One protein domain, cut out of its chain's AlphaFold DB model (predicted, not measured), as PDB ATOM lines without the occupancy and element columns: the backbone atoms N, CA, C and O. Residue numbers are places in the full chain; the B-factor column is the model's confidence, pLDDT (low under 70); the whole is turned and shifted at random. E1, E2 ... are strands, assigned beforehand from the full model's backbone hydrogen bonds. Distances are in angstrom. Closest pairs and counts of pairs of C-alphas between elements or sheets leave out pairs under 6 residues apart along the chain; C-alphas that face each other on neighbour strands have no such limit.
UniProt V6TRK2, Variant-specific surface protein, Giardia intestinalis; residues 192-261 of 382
ATOM      1  N   LYS A 192       6.584  25.702  32.009       96.00
ATOM      2  CA  LYS A 192       5.666  25.090  32.977       96.00
ATOM      3  C   LYS A 192       4.654  24.181  32.277       96.00
ATOM      4  O   LYS A 192       4.412  24.296  31.077       96.00
ATOM      5  N   TYR A 193       4.051  23.286  33.049       96.06
ATOM      6  CA  TYR A 193       3.092  22.284  32.606       96.06
ATOM      7  C   TYR A 193       1.695  22.699  33.036       96.06
ATOM      8  O   TYR A 193       1.466  23.013  34.206       96.06
ATOM      9  N   LEU A 194       0.761  22.671  32.090       96.06
ATOM     10  CA  LEU A 194      -0.647  22.895  32.368       96.06
ATOM     11  C   LEU A 194      -1.225  21.667  33.066       96.06
ATOM     12  O   LEU A 194      -1.317  20.597  32.462       96.06
ATOM     13  N   LYS A 195      -1.639  21.823  34.320       94.00
ATOM     14  CA  LYS A 195      -2.395  20.813  35.058       94.00
ATOM     15  C   LYS A 195      -3.832  21.279  35.209       94.00
ATOM     16  O   LYS A 195      -4.072  22.384  35.688       94.00
ATOM     17  N   ASN A 196      -4.769  20.426  34.813       90.00
ATOM     18  CA  ASN A 196      -6.179  20.596  35.120       90.00
ATOM     19  C   ASN A 196      -6.546  19.598  36.217       90.00
ATOM     20  O   ASN A 196      -6.414  18.390  36.025       90.00
ATOM     21  N   ASP A 197      -6.974  20.115  37.362       79.69
ATOM     22  CA  ASP A 197      -7.557  19.311  38.423       79.69
ATOM     23  C   ASP A 197      -9.015  19.730  38.600       79.69
ATOM     24  O   ASP A 197      -9.315  20.831  39.067       79.69
ATOM     25  N   SER A 198      -9.926  18.860  38.165       75.25
ATOM     26  CA  SER A 198     -11.369  19.029  38.366       75.25
ATOM     27  C   SER A 198     -11.937  20.364  37.841       75.25
ATOM     28  O   SER A 198     -12.859  20.928  38.425       75.25
ATOM     29  N   GLY A 199     -11.394  20.879  36.733       76.25
ATOM     30  CA  GLY A 199     -11.817  22.134  36.097       76.25
ATOM     31  C   GLY A 199     -10.978  23.356  36.477       76.25
ATOM     32  O   GLY A 199     -11.155  24.414  35.875       76.25
ATOM     33  N   SER A 200     -10.044  23.224  37.424       84.88
ATOM     34  CA  SER A 200      -9.109  24.287  37.797       84.88
ATOM     35  C   SER A 200      -7.760  24.095  37.110       84.88
ATOM     36  O   SER A 200      -7.080  23.083  37.300       84.88
ATOM     37  N   THR A 201      -7.363  25.073  36.299       94.25
ATOM     38  CA  THR A 201      -6.099  25.049  35.555       94.25
ATOM     39  C   THR A 201      -4.989  25.753  36.321       94.25
ATOM     40  O   THR A 201      -5.163  26.891  36.752       94.25
ATOM     41  N   THR A 202      -3.822  25.124  36.416       95.38
ATOM     42  CA  THR A 202      -2.617  25.691  37.036       95.38
ATOM     43  C   THR A 202      -1.385  25.417  36.178       95.38
ATOM     44  O   THR A 202      -1.354  24.458  35.406       95.38
ATOM     45  N   CYS A 203      -0.364  26.265  36.313       96.50
ATOM     46  CA  CYS A 203       0.924  26.108  35.644       96.50
ATOM     47  C   CYS A 203       1.994  25.728  36.662       96.50
ATOM     48  O   CYS A 203       2.350  26.537  37.519       96.50
ATOM     49  N   ILE A 204       2.501  24.503  36.565       95.94
ATOM     50  CA  ILE A 204       3.395  23.906  37.566       95.94
ATOM     51  C   ILE A 204       4.674  23.355  36.935       95.94
ATOM     52  O   ILE A 204       4.786  23.247  35.715       95.94
ATOM     53  N   ASP A 205       5.668  23.016  37.749       95.94
ATOM     54  CA  ASP A 205       6.881  22.357  37.269       95.94
ATOM     55  C   ASP A 205       6.637  20.891  36.890       95.94
ATOM     56  O   ASP A 205       5.723  20.233  37.389       95.94
ATOM     57  N   LYS A 206       7.496  20.350  36.013       94.38
ATOM     58  CA  LYS A 206       7.389  18.971  35.498       94.38
ATOM     59  C   LYS A 206       7.256  17.931  36.613       94.38
ATOM     60  O   LYS A 206       6.444  17.012  36.526       94.38
ATOM     61  N   ASN A 207       8.053  18.086  37.669       93.19
ATOM     62  CA  ASN A 207       8.084  17.191  38.828       93.19
ATOM     63  C   ASN A 207       6.851  17.320  39.741       93.19
ATOM     64  O   ASN A 207       6.687  16.506  40.641       93.19
ATOM     65  N   GLN A 208       5.993  18.319  39.523       94.44
ATOM     66  CA  GLN A 208       4.756  18.525  40.276       94.44
ATOM     67  C   GLN A 208       3.531  17.933  39.563       94.44
ATOM     68  O   GLN A 208       2.449  17.887  40.155       94.44
ATOM     69  N   CYS A 209       3.670  17.465  38.312       93.62
ATOM     70  CA  CYS A 209       2.579  16.774  37.623       93.62
ATOM     71  C   CYS A 209       2.078  15.587  38.454       93.62
ATOM     72  O   CYS A 209       0.874  15.491  38.708       93.62
ATOM     73  N   ASP A 210       3.006  14.763  38.943       91.06
ATOM     74  CA  ASP A 210       2.740  13.626  39.815       91.06
ATOM     75  C   ASP A 210       3.728  13.592  40.985       91.06
ATOM     76  O   ASP A 210       4.940  13.629  40.794       91.06
ATOM     77  N   THR A 211       3.205  13.500  42.205       89.12
ATOM     78  CA  THR A 211       3.999  13.473  43.442       89.12
ATOM     79  C   THR A 211       4.228  12.042  43.938       89.12
ATOM     80  O   THR A 211       4.183  11.785  45.140       89.12
ATOM     81  N   GLY A 212       4.418  11.091  43.015       88.00
ATOM     82  CA  GLY A 212       4.641   9.672  43.309       88.00
ATOM     83  C   GLY A 212       3.370   8.822  43.376       88.00
ATOM     84  O   GLY A 212       3.414   7.701  43.880       88.00
ATOM     85  N   THR A 213       2.237   9.333  42.885       91.50
ATOM     86  CA  THR A 213       0.973   8.577  42.832       91.50
ATOM     87  C   THR A 213       0.787   7.817  41.520       91.50
ATOM     88  O   THR A 213      -0.060   6.929  41.447       91.50
ATOM     89  N   ASN A 214       1.578   8.144  40.493       93.44
ATOM     90  CA  ASN A 214       1.447   7.682  39.111       93.44
ATOM     91  C   ASN A 214       0.055   7.926  38.504       93.44
ATOM     92  O   ASN A 214      -0.361   7.182  37.619       93.44
ATOM     93  N   LYS A 215      -0.676   8.946  38.979       94.19
ATOM     94  CA  LYS A 215      -2.032   9.298  38.497       94.19
ATOM     95  C   LYS A 215      -2.029  10.347  37.396       94.19
ATOM     96  O   LYS A 215      -3.045  10.572  36.735       94.19
ATOM     97  N   PHE A 216      -0.888  10.994  37.213       94.62
ATOM     98  CA  PHE A 216      -0.652  11.974  36.174       94.62
ATOM     99  C   PHE A 216       0.673  11.677  35.488       94.62
ATOM    100  O   PHE A 216       1.597  11.132  36.089       94.62
ATOM    101  N   VAL A 217       0.783  12.091  34.234       94.69
ATOM    102  CA  VAL A 217       2.029  12.039  33.473       94.69
ATOM    103  C   VAL A 217       2.335  13.404  32.881       94.69
ATOM    104  O   VAL A 217       1.441  14.121  32.430       94.69
ATOM    105  N   ALA A 218       3.611  13.769  32.896       94.44
ATOM    106  CA  ALA A 218       4.093  14.973  32.240       94.44
ATOM    107  C   ALA A 218       4.343  14.683  30.757       94.44
ATOM    108  O   ALA A 218       5.101  13.770  30.425       94.44
ATOM    109  N   ILE A 219       3.736  15.477  29.880       92.69
ATOM    110  CA  ILE A 219       3.897  15.381  28.430       92.69
ATOM    111  C   ILE A 219       4.494  16.683  27.911       92.69
ATOM    112  O   ILE A 219       3.972  17.772  28.161       92.69
ATOM    113  N   ASP A 220       5.598  16.540  27.184       91.69
ATOM    114  CA  ASP A 220       6.285  17.639  26.518       91.69
ATOM    115  C   ASP A 220       5.629  17.883  25.152       91.69
ATOM    116  O   ASP A 220       5.582  16.979  24.314       91.69
ATOM    117  N   ASP A 221       5.134  19.098  24.918       88.44
ATOM    118  CA  ASP A 221       4.533  19.502  23.642       88.44
ATOM    119  C   ASP A 221       4.899  20.961  23.354       88.44
ATOM    120  O   ASP A 221       4.353  21.901  23.931       88.44
ATOM    121  N   SER A 222       5.854  21.160  22.450       82.12
ATOM    122  CA  SER A 222       6.333  22.493  22.087       82.12
ATOM    123  C   SER A 222       5.324  23.299  21.264       82.12
ATOM    124  O   SER A 222       5.366  24.530  21.292       82.12
ATOM    125  N   ALA A 223       4.403  22.640  20.556       85.69
ATOM    126  CA  ALA A 223       3.402  23.310  19.735       85.69
ATOM    127  C   ALA A 223       2.250  23.822  20.611       85.69
ATOM    128  O   ALA A 223       1.970  25.028  20.663       85.69
ATOM    129  N   ASN A 224       1.633  22.919  21.375       85.12
ATOM    130  CA  ASN A 224       0.427  23.214  22.153       85.12
ATOM    131  C   ASN A 224       0.715  23.591  23.614       85.12
ATOM    132  O   ASN A 224      -0.189  24.036  24.319       85.12
ATOM    133  N   GLY A 225       1.967  23.474  24.058       90.75
ATOM    134  CA  GLY A 225       2.390  23.689  25.438       90.75
ATOM    135  C   GLY A 225       2.385  22.401  26.257       90.75
ATOM    136  O   GLY A 225       1.548  21.522  26.054       90.75
ATOM    137  N   ASN A 226       3.314  22.323  27.208       94.19
ATOM    138  CA  ASN A 226       3.494  21.182  28.100       94.19
ATOM    139  C   ASN A 226       2.262  20.949  28.987       94.19
ATOM    140  O   ASN A 226       1.628  21.904  29.448       94.19
ATOM    141  N   LYS A 227       1.936  19.682  29.270       94.25
ATOM    142  CA  LYS A 227       0.711  19.295  29.995       94.25
ATOM    143  C   LYS A 227       0.986  18.223  31.043       94.25
ATOM    144  O   LYS A 227       1.767  17.304  30.805       94.25
ATOM    145  N   CYS A 228       0.298  18.311  32.173       95.25
ATOM    146  CA  CYS A 228       0.123  17.200  33.098       95.25
ATOM    147  C   CYS A 228      -1.210  16.525  32.769       95.25
ATOM    148  O   CYS A 228      -2.270  17.098  33.019       95.25
ATOM    149  N   VAL A 229      -1.164  15.321  32.210       93.69
ATOM    150  CA  VAL A 229      -2.367  14.590  31.806       93.69
ATOM    151  C   VAL A 229      -2.722  13.558  32.863       93.69
ATOM    152  O   VAL A 229      -1.862  12.792  33.292       93.69
ATOM    153  N   SER A 230      -3.986  13.542  33.288       94.06
ATOM    154  CA  SER A 230      -4.501  12.496  34.171       94.06
ATOM    155  C   SER A 230      -4.580  11.167  33.425       94.06
ATOM    156  O   SER A 230      -5.028  11.116  32.280       94.06
ATOM    157  N   CYS A 231      -4.209  10.072  34.089       94.75
ATOM    158  CA  CYS A 231      -4.249   8.737  33.498       94.75
ATOM    159  C   CYS A 231      -5.628   8.354  32.952       94.75
ATOM    160  O   CYS A 231      -5.689   7.621  31.971       94.75
ATOM    161  N   GLY A 232      -6.705   8.855  33.562       93.62
ATOM    162  CA  GLY A 232      -8.087   8.578  33.173       93.62
ATOM    163  C   GLY A 232      -8.662   9.492  32.084       93.62
ATOM    164  O   GLY A 232      -9.756   9.216  31.591       93.62
ATOM    165  N   ASP A 233      -7.970  10.575  31.717       91.56
ATOM    166  CA  ASP A 233      -8.506  11.609  30.826       91.56
ATOM    167  C   ASP A 233      -8.282  11.261  29.350       91.56
ATOM    168  O   ASP A 233      -7.273  11.621  28.738       91.56
ATOM    169  N   SER A 234      -9.256  10.575  28.756       91.12
ATOM    170  CA  SER A 234      -9.219  10.188  27.343       91.12
ATOM    171  C   SER A 234      -9.223  11.370  26.371       91.12
ATOM    172  O   SER A 234      -8.773  11.209  25.237       91.12
ATOM    173  N   SER A 235      -9.664  12.563  26.790       88.44
ATOM    174  CA  SER A 235      -9.663  13.757  25.933       88.44
ATOM    175  C   SER A 235      -8.257  14.316  25.704       88.44
ATOM    176  O   SER A 235      -8.015  14.993  24.707       88.44
ATOM    177  N   GLN A 236      -7.323  14.005  26.608       87.00
ATOM    178  CA  GLN A 236      -5.925  14.438  26.560       87.00
ATOM    179  C   GLN A 236      -4.955  13.265  26.314       87.00
ATOM    180  O   GLN A 236      -3.751  13.398  26.525       87.00
ATOM    181  N   GLY A 237      -5.461  12.113  25.855       88.25
ATOM    182  CA  GLY A 237      -4.650  10.935  25.518       88.25
ATOM    183  C   GLY A 237      -4.450   9.926  26.653       88.25
ATOM    184  O   GLY A 237      -3.682   8.978  26.484       88.25
ATOM    185  N   GLY A 238      -5.127  10.104  27.790       92.75
ATOM    186  CA  GLY A 238      -5.241   9.102  28.848       92.75
ATOM    187  C   GLY A 238      -6.108   7.908  28.443       92.75
ATOM    188  O   GLY A 238      -6.688   7.847  27.358       92.75
ATOM    189  N   VAL A 239      -6.206   6.934  29.339       93.94
ATOM    190  CA  VAL A 239      -6.975   5.704  29.156       93.94
ATOM    191  C   VAL A 239      -8.177   5.743  30.092       93.94
ATOM    192  O   VAL A 239      -8.023   5.747  31.311       93.94
ATOM    193  N   ALA A 240      -9.389   5.747  29.537       94.88
ATOM    194  CA  ALA A 240     -10.612   5.772  30.338       94.88
ATOM    195  C   ALA A 240     -10.630   4.627  31.372       94.88
ATOM    196  O   ALA A 240     -10.368   3.469  31.042       94.88
ATOM    197  N   GLY A 241     -10.928   4.955  32.633       93.94
ATOM    198  CA  GLY A 241     -10.937   3.990  33.741       93.94
ATOM    199  C   GLY A 241      -9.551   3.577  34.256       93.94
ATOM    200  O   GLY A 241      -9.452   2.609  35.014       93.94
ATOM    201  N   CYS A 242      -8.491   4.276  33.851       95.69
ATOM    202  CA  CYS A 242      -7.145   4.057  34.358       95.69
ATOM    203  C   CYS A 242      -6.890   4.808  35.673       95.69
ATOM    204  O   CYS A 242      -7.102   6.016  35.750       95.69
ATOM    205  N   ASP A 243      -6.395   4.097  36.688       94.62
ATOM    206  CA  ASP A 243      -6.004   4.661  37.986       94.62
ATOM    207  C   ASP A 243      -4.542   5.110  37.976       94.62
ATOM    208  O   ASP A 243      -4.251   6.241  38.355       94.62
ATOM    209  N   THR A 244      -3.630   4.263  37.491       95.25
ATOM    210  CA  THR A 244      -2.211   4.621  37.366       95.25
ATOM    211  C   THR A 244      -1.676   4.342  35.976       95.25
ATOM    212  O   THR A 244      -2.052   3.355  35.342       95.25
ATOM    213  N   CYS A 245      -0.751   5.171  35.511       95.44
ATOM    214  CA  CYS A 245      -0.170   5.070  34.184       95.44
ATOM    215  C   CYS A 245       1.294   5.513  34.162       95.44
ATOM    216  O   CYS A 245       1.789   6.169  35.074       95.44
ATOM    217  N   GLY A 246       1.987   5.129  33.095       93.62
ATOM    218  CA  GLY A 246       3.282   5.673  32.711       93.62
ATOM    219  C   GLY A 246       3.197   6.344  31.344       93.62
ATOM    220  O   GLY A 246       2.212   6.190  30.621       93.62
ATOM    221  N   TYR A 247       4.244   7.075  30.977       91.12
ATOM    222  CA  TYR A 247       4.387   7.645  29.641       91.12
ATOM    223  C   TYR A 247       5.497   6.921  28.885       91.12
ATOM    224  O   TYR A 247       6.623   6.808  29.368       91.12
ATOM    225  N   ASP A 248       5.168   6.422  27.701       87.69
ATOM    226  CA  ASP A 248       6.102   5.748  26.813       87.69
ATOM    227  C   ASP A 248       6.615   6.764  25.792       87.69
ATOM    228  O   ASP A 248       5.893   7.198  24.893       87.69
ATOM    229  N   ALA A 249       7.867   7.186  25.970       83.31
ATOM    230  CA  ALA A 249       8.472   8.238  25.160       83.31
ATOM    231  C   ALA A 249       8.706   7.809  23.701       83.31
ATOM    232  O   ALA A 249       8.751   8.668  22.820       83.31
ATOM    233  N   GLN A 250       8.844   6.506  23.434       83.44
ATOM    234  CA  GLN A 250       9.069   5.974  22.090       83.44
ATOM    235  C   GLN A 250       7.794   6.065  21.250       83.44
ATOM    236  O   GLN A 250       7.811   6.567  20.128       83.44
ATOM    237  N   SER A 251       6.682   5.602  21.817       82.50
ATOM    238  CA  SER A 251       5.365   5.636  21.177       82.50
ATOM    239  C   SER A 251       4.632   6.964  21.374       82.50
ATOM    240  O   SER A 251       3.627   7.198  20.706       82.50
ATOM    241  N   LYS A 252       5.140   7.835  22.261       86.25
ATOM    242  CA  LYS A 252       4.521   9.097  22.693       86.25
ATOM    243  C   LYS A 252       3.086   8.903  23.189       86.25
ATOM    244  O   LYS A 252       2.191   9.680  22.859       86.25
ATOM    245  N   LYS A 253       2.857   7.836  23.957       87.00
ATOM    246  CA  LYS A 253       1.530   7.454  24.459       87.00
ATOM    247  C   LYS A 253       1.538   7.248  25.964       87.00
ATOM    248  O   LYS A 253       2.508   6.761  26.546       87.00
ATOM    249  N   ILE A 254       0.407   7.566  26.582       92.56
ATOM    250  CA  ILE A 254       0.124   7.180  27.960       92.56
ATOM    251  C   ILE A 254      -0.212   5.688  27.973       92.56
ATOM    252  O   ILE A 254      -1.052   5.220  27.206       92.56
ATOM    253  N   ARG A 255       0.451   4.933  28.848       93.25
ATOM    254  CA  ARG A 255       0.217   3.503  29.053       93.25
ATOM    255  C   ARG A 255      -0.326   3.303  30.453       93.25
ATOM    256  O   ARG A 255       0.393   3.446  31.438       93.25
ATOM    257  N   CYS A 256      -1.603   2.959  30.534       95.56
ATOM    258  CA  CYS A 256      -2.208   2.494  31.768       95.56
ATOM    259  C   CYS A 256      -1.461   1.279  32.328       95.56
ATOM    260  O   CYS A 256      -1.164   0.343  31.585       95.56
ATOM    261  N   THR A 257      -1.182   1.305  33.628       93.94
ATOM    262  CA  THR A 257      -0.530   0.232  34.393       93.94
ATOM    263  C   THR A 257      -1.468  -0.391  35.421       93.94
ATOM    264  O   THR A 257      -1.241  -1.523  35.846       93.94
ATOM    265  N   LYS A 258      -2.544   0.313  35.793       93.44
ATOM    266  CA  LYS A 258      -3.597  -0.199  36.672       93.44
ATOM    267  C   LYS A 258      -4.926   0.486  36.376       93.44
ATOM    268  O   LYS A 258      -4.995   1.709  36.321       93.44
ATOM    269  N   CYS A 259      -5.983  -0.302  36.241       95.06
ATOM    270  CA  CYS A 259      -7.348   0.198  36.109       95.06
ATOM    271  C   CYS A 259      -7.987   0.437  37.483       95.06
ATOM    272  O   CYS A 259      -7.642  -0.237  38.454       95.06
ATOM    273  N   THR A 260      -8.948   1.358  37.566       93.31
ATOM    274  CA  THR A 260      -9.649   1.679  38.821       93.31
ATOM    275  C   THR A 260     -10.476   0.499  39.343       93.31
ATOM    276  O   THR A 260     -10.451   0.204  40.534       93.31
ATOM    277  N   SER A 261     -11.198  -0.191  38.456       90.62
ATOM    278  CA  SER A 261     -12.069  -1.333  38.803       90.62
ATOM    279  C   SER A 261     -12.109  -2.450  37.749       90.62
ATOM    280  O   SER A 261     -12.463  -3.587  38.075       90.62
TER     281      SER A 261
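What this domain is: This is residues 192 to 261 of the 382 residues of the protein "Variant-specific surface protein" of Giardia intestinalis (UniProt V6TRK2). Three strand hairpins follow one another; E1-E2 and E3-E4 join through E1 and E4 into a twisted four-strand sheet, and E5-E6 packs beside its edge strand E3. The printed part has 70 residues, under half of them in six named strands, all strand in class. The mixed sheet runs E2, E1, E4, E3; E5 and E6 are antiparallel. It is compact, radius of gyration of the C-alphas 11.2 A, spanning 31 by 28 by 22 A.

Where its parts are: Find C-alpha 193 at (3.092, 22.284, 32.606), where E1, residues 193 to 197, begins. Then come E2, 200 to 204, E3, 216 to 219, E4, 227 to 230, E5, 242 to 248, 15.3 A long, and E6, 253 to 259, 16.3 A long, ending at (-7.348, 0.198, 36.109).

How they stand to each other: Look for N 195 and O 202, 2.9 A, between antiparallel E1 and E2; N 228 and O 194, 2.8 A, between parallel E1 and E4; N 219 and O 227, 2.8 A, between antiparallel E4 and E3; N 246 and O 255, 2.8 A, between E5 and E6. The closest C-alphas of E3 and E5 are Val 217 and Tyr 247, 6.3 A.

The domain as a whole: The C-alphas farthest apart, Ala 223 and Ser 261, are 34.8 A apart. The printed part has no cut; E2 to E3 and E4 to E5 are long links; no printed residue is under 70 in pLDDT.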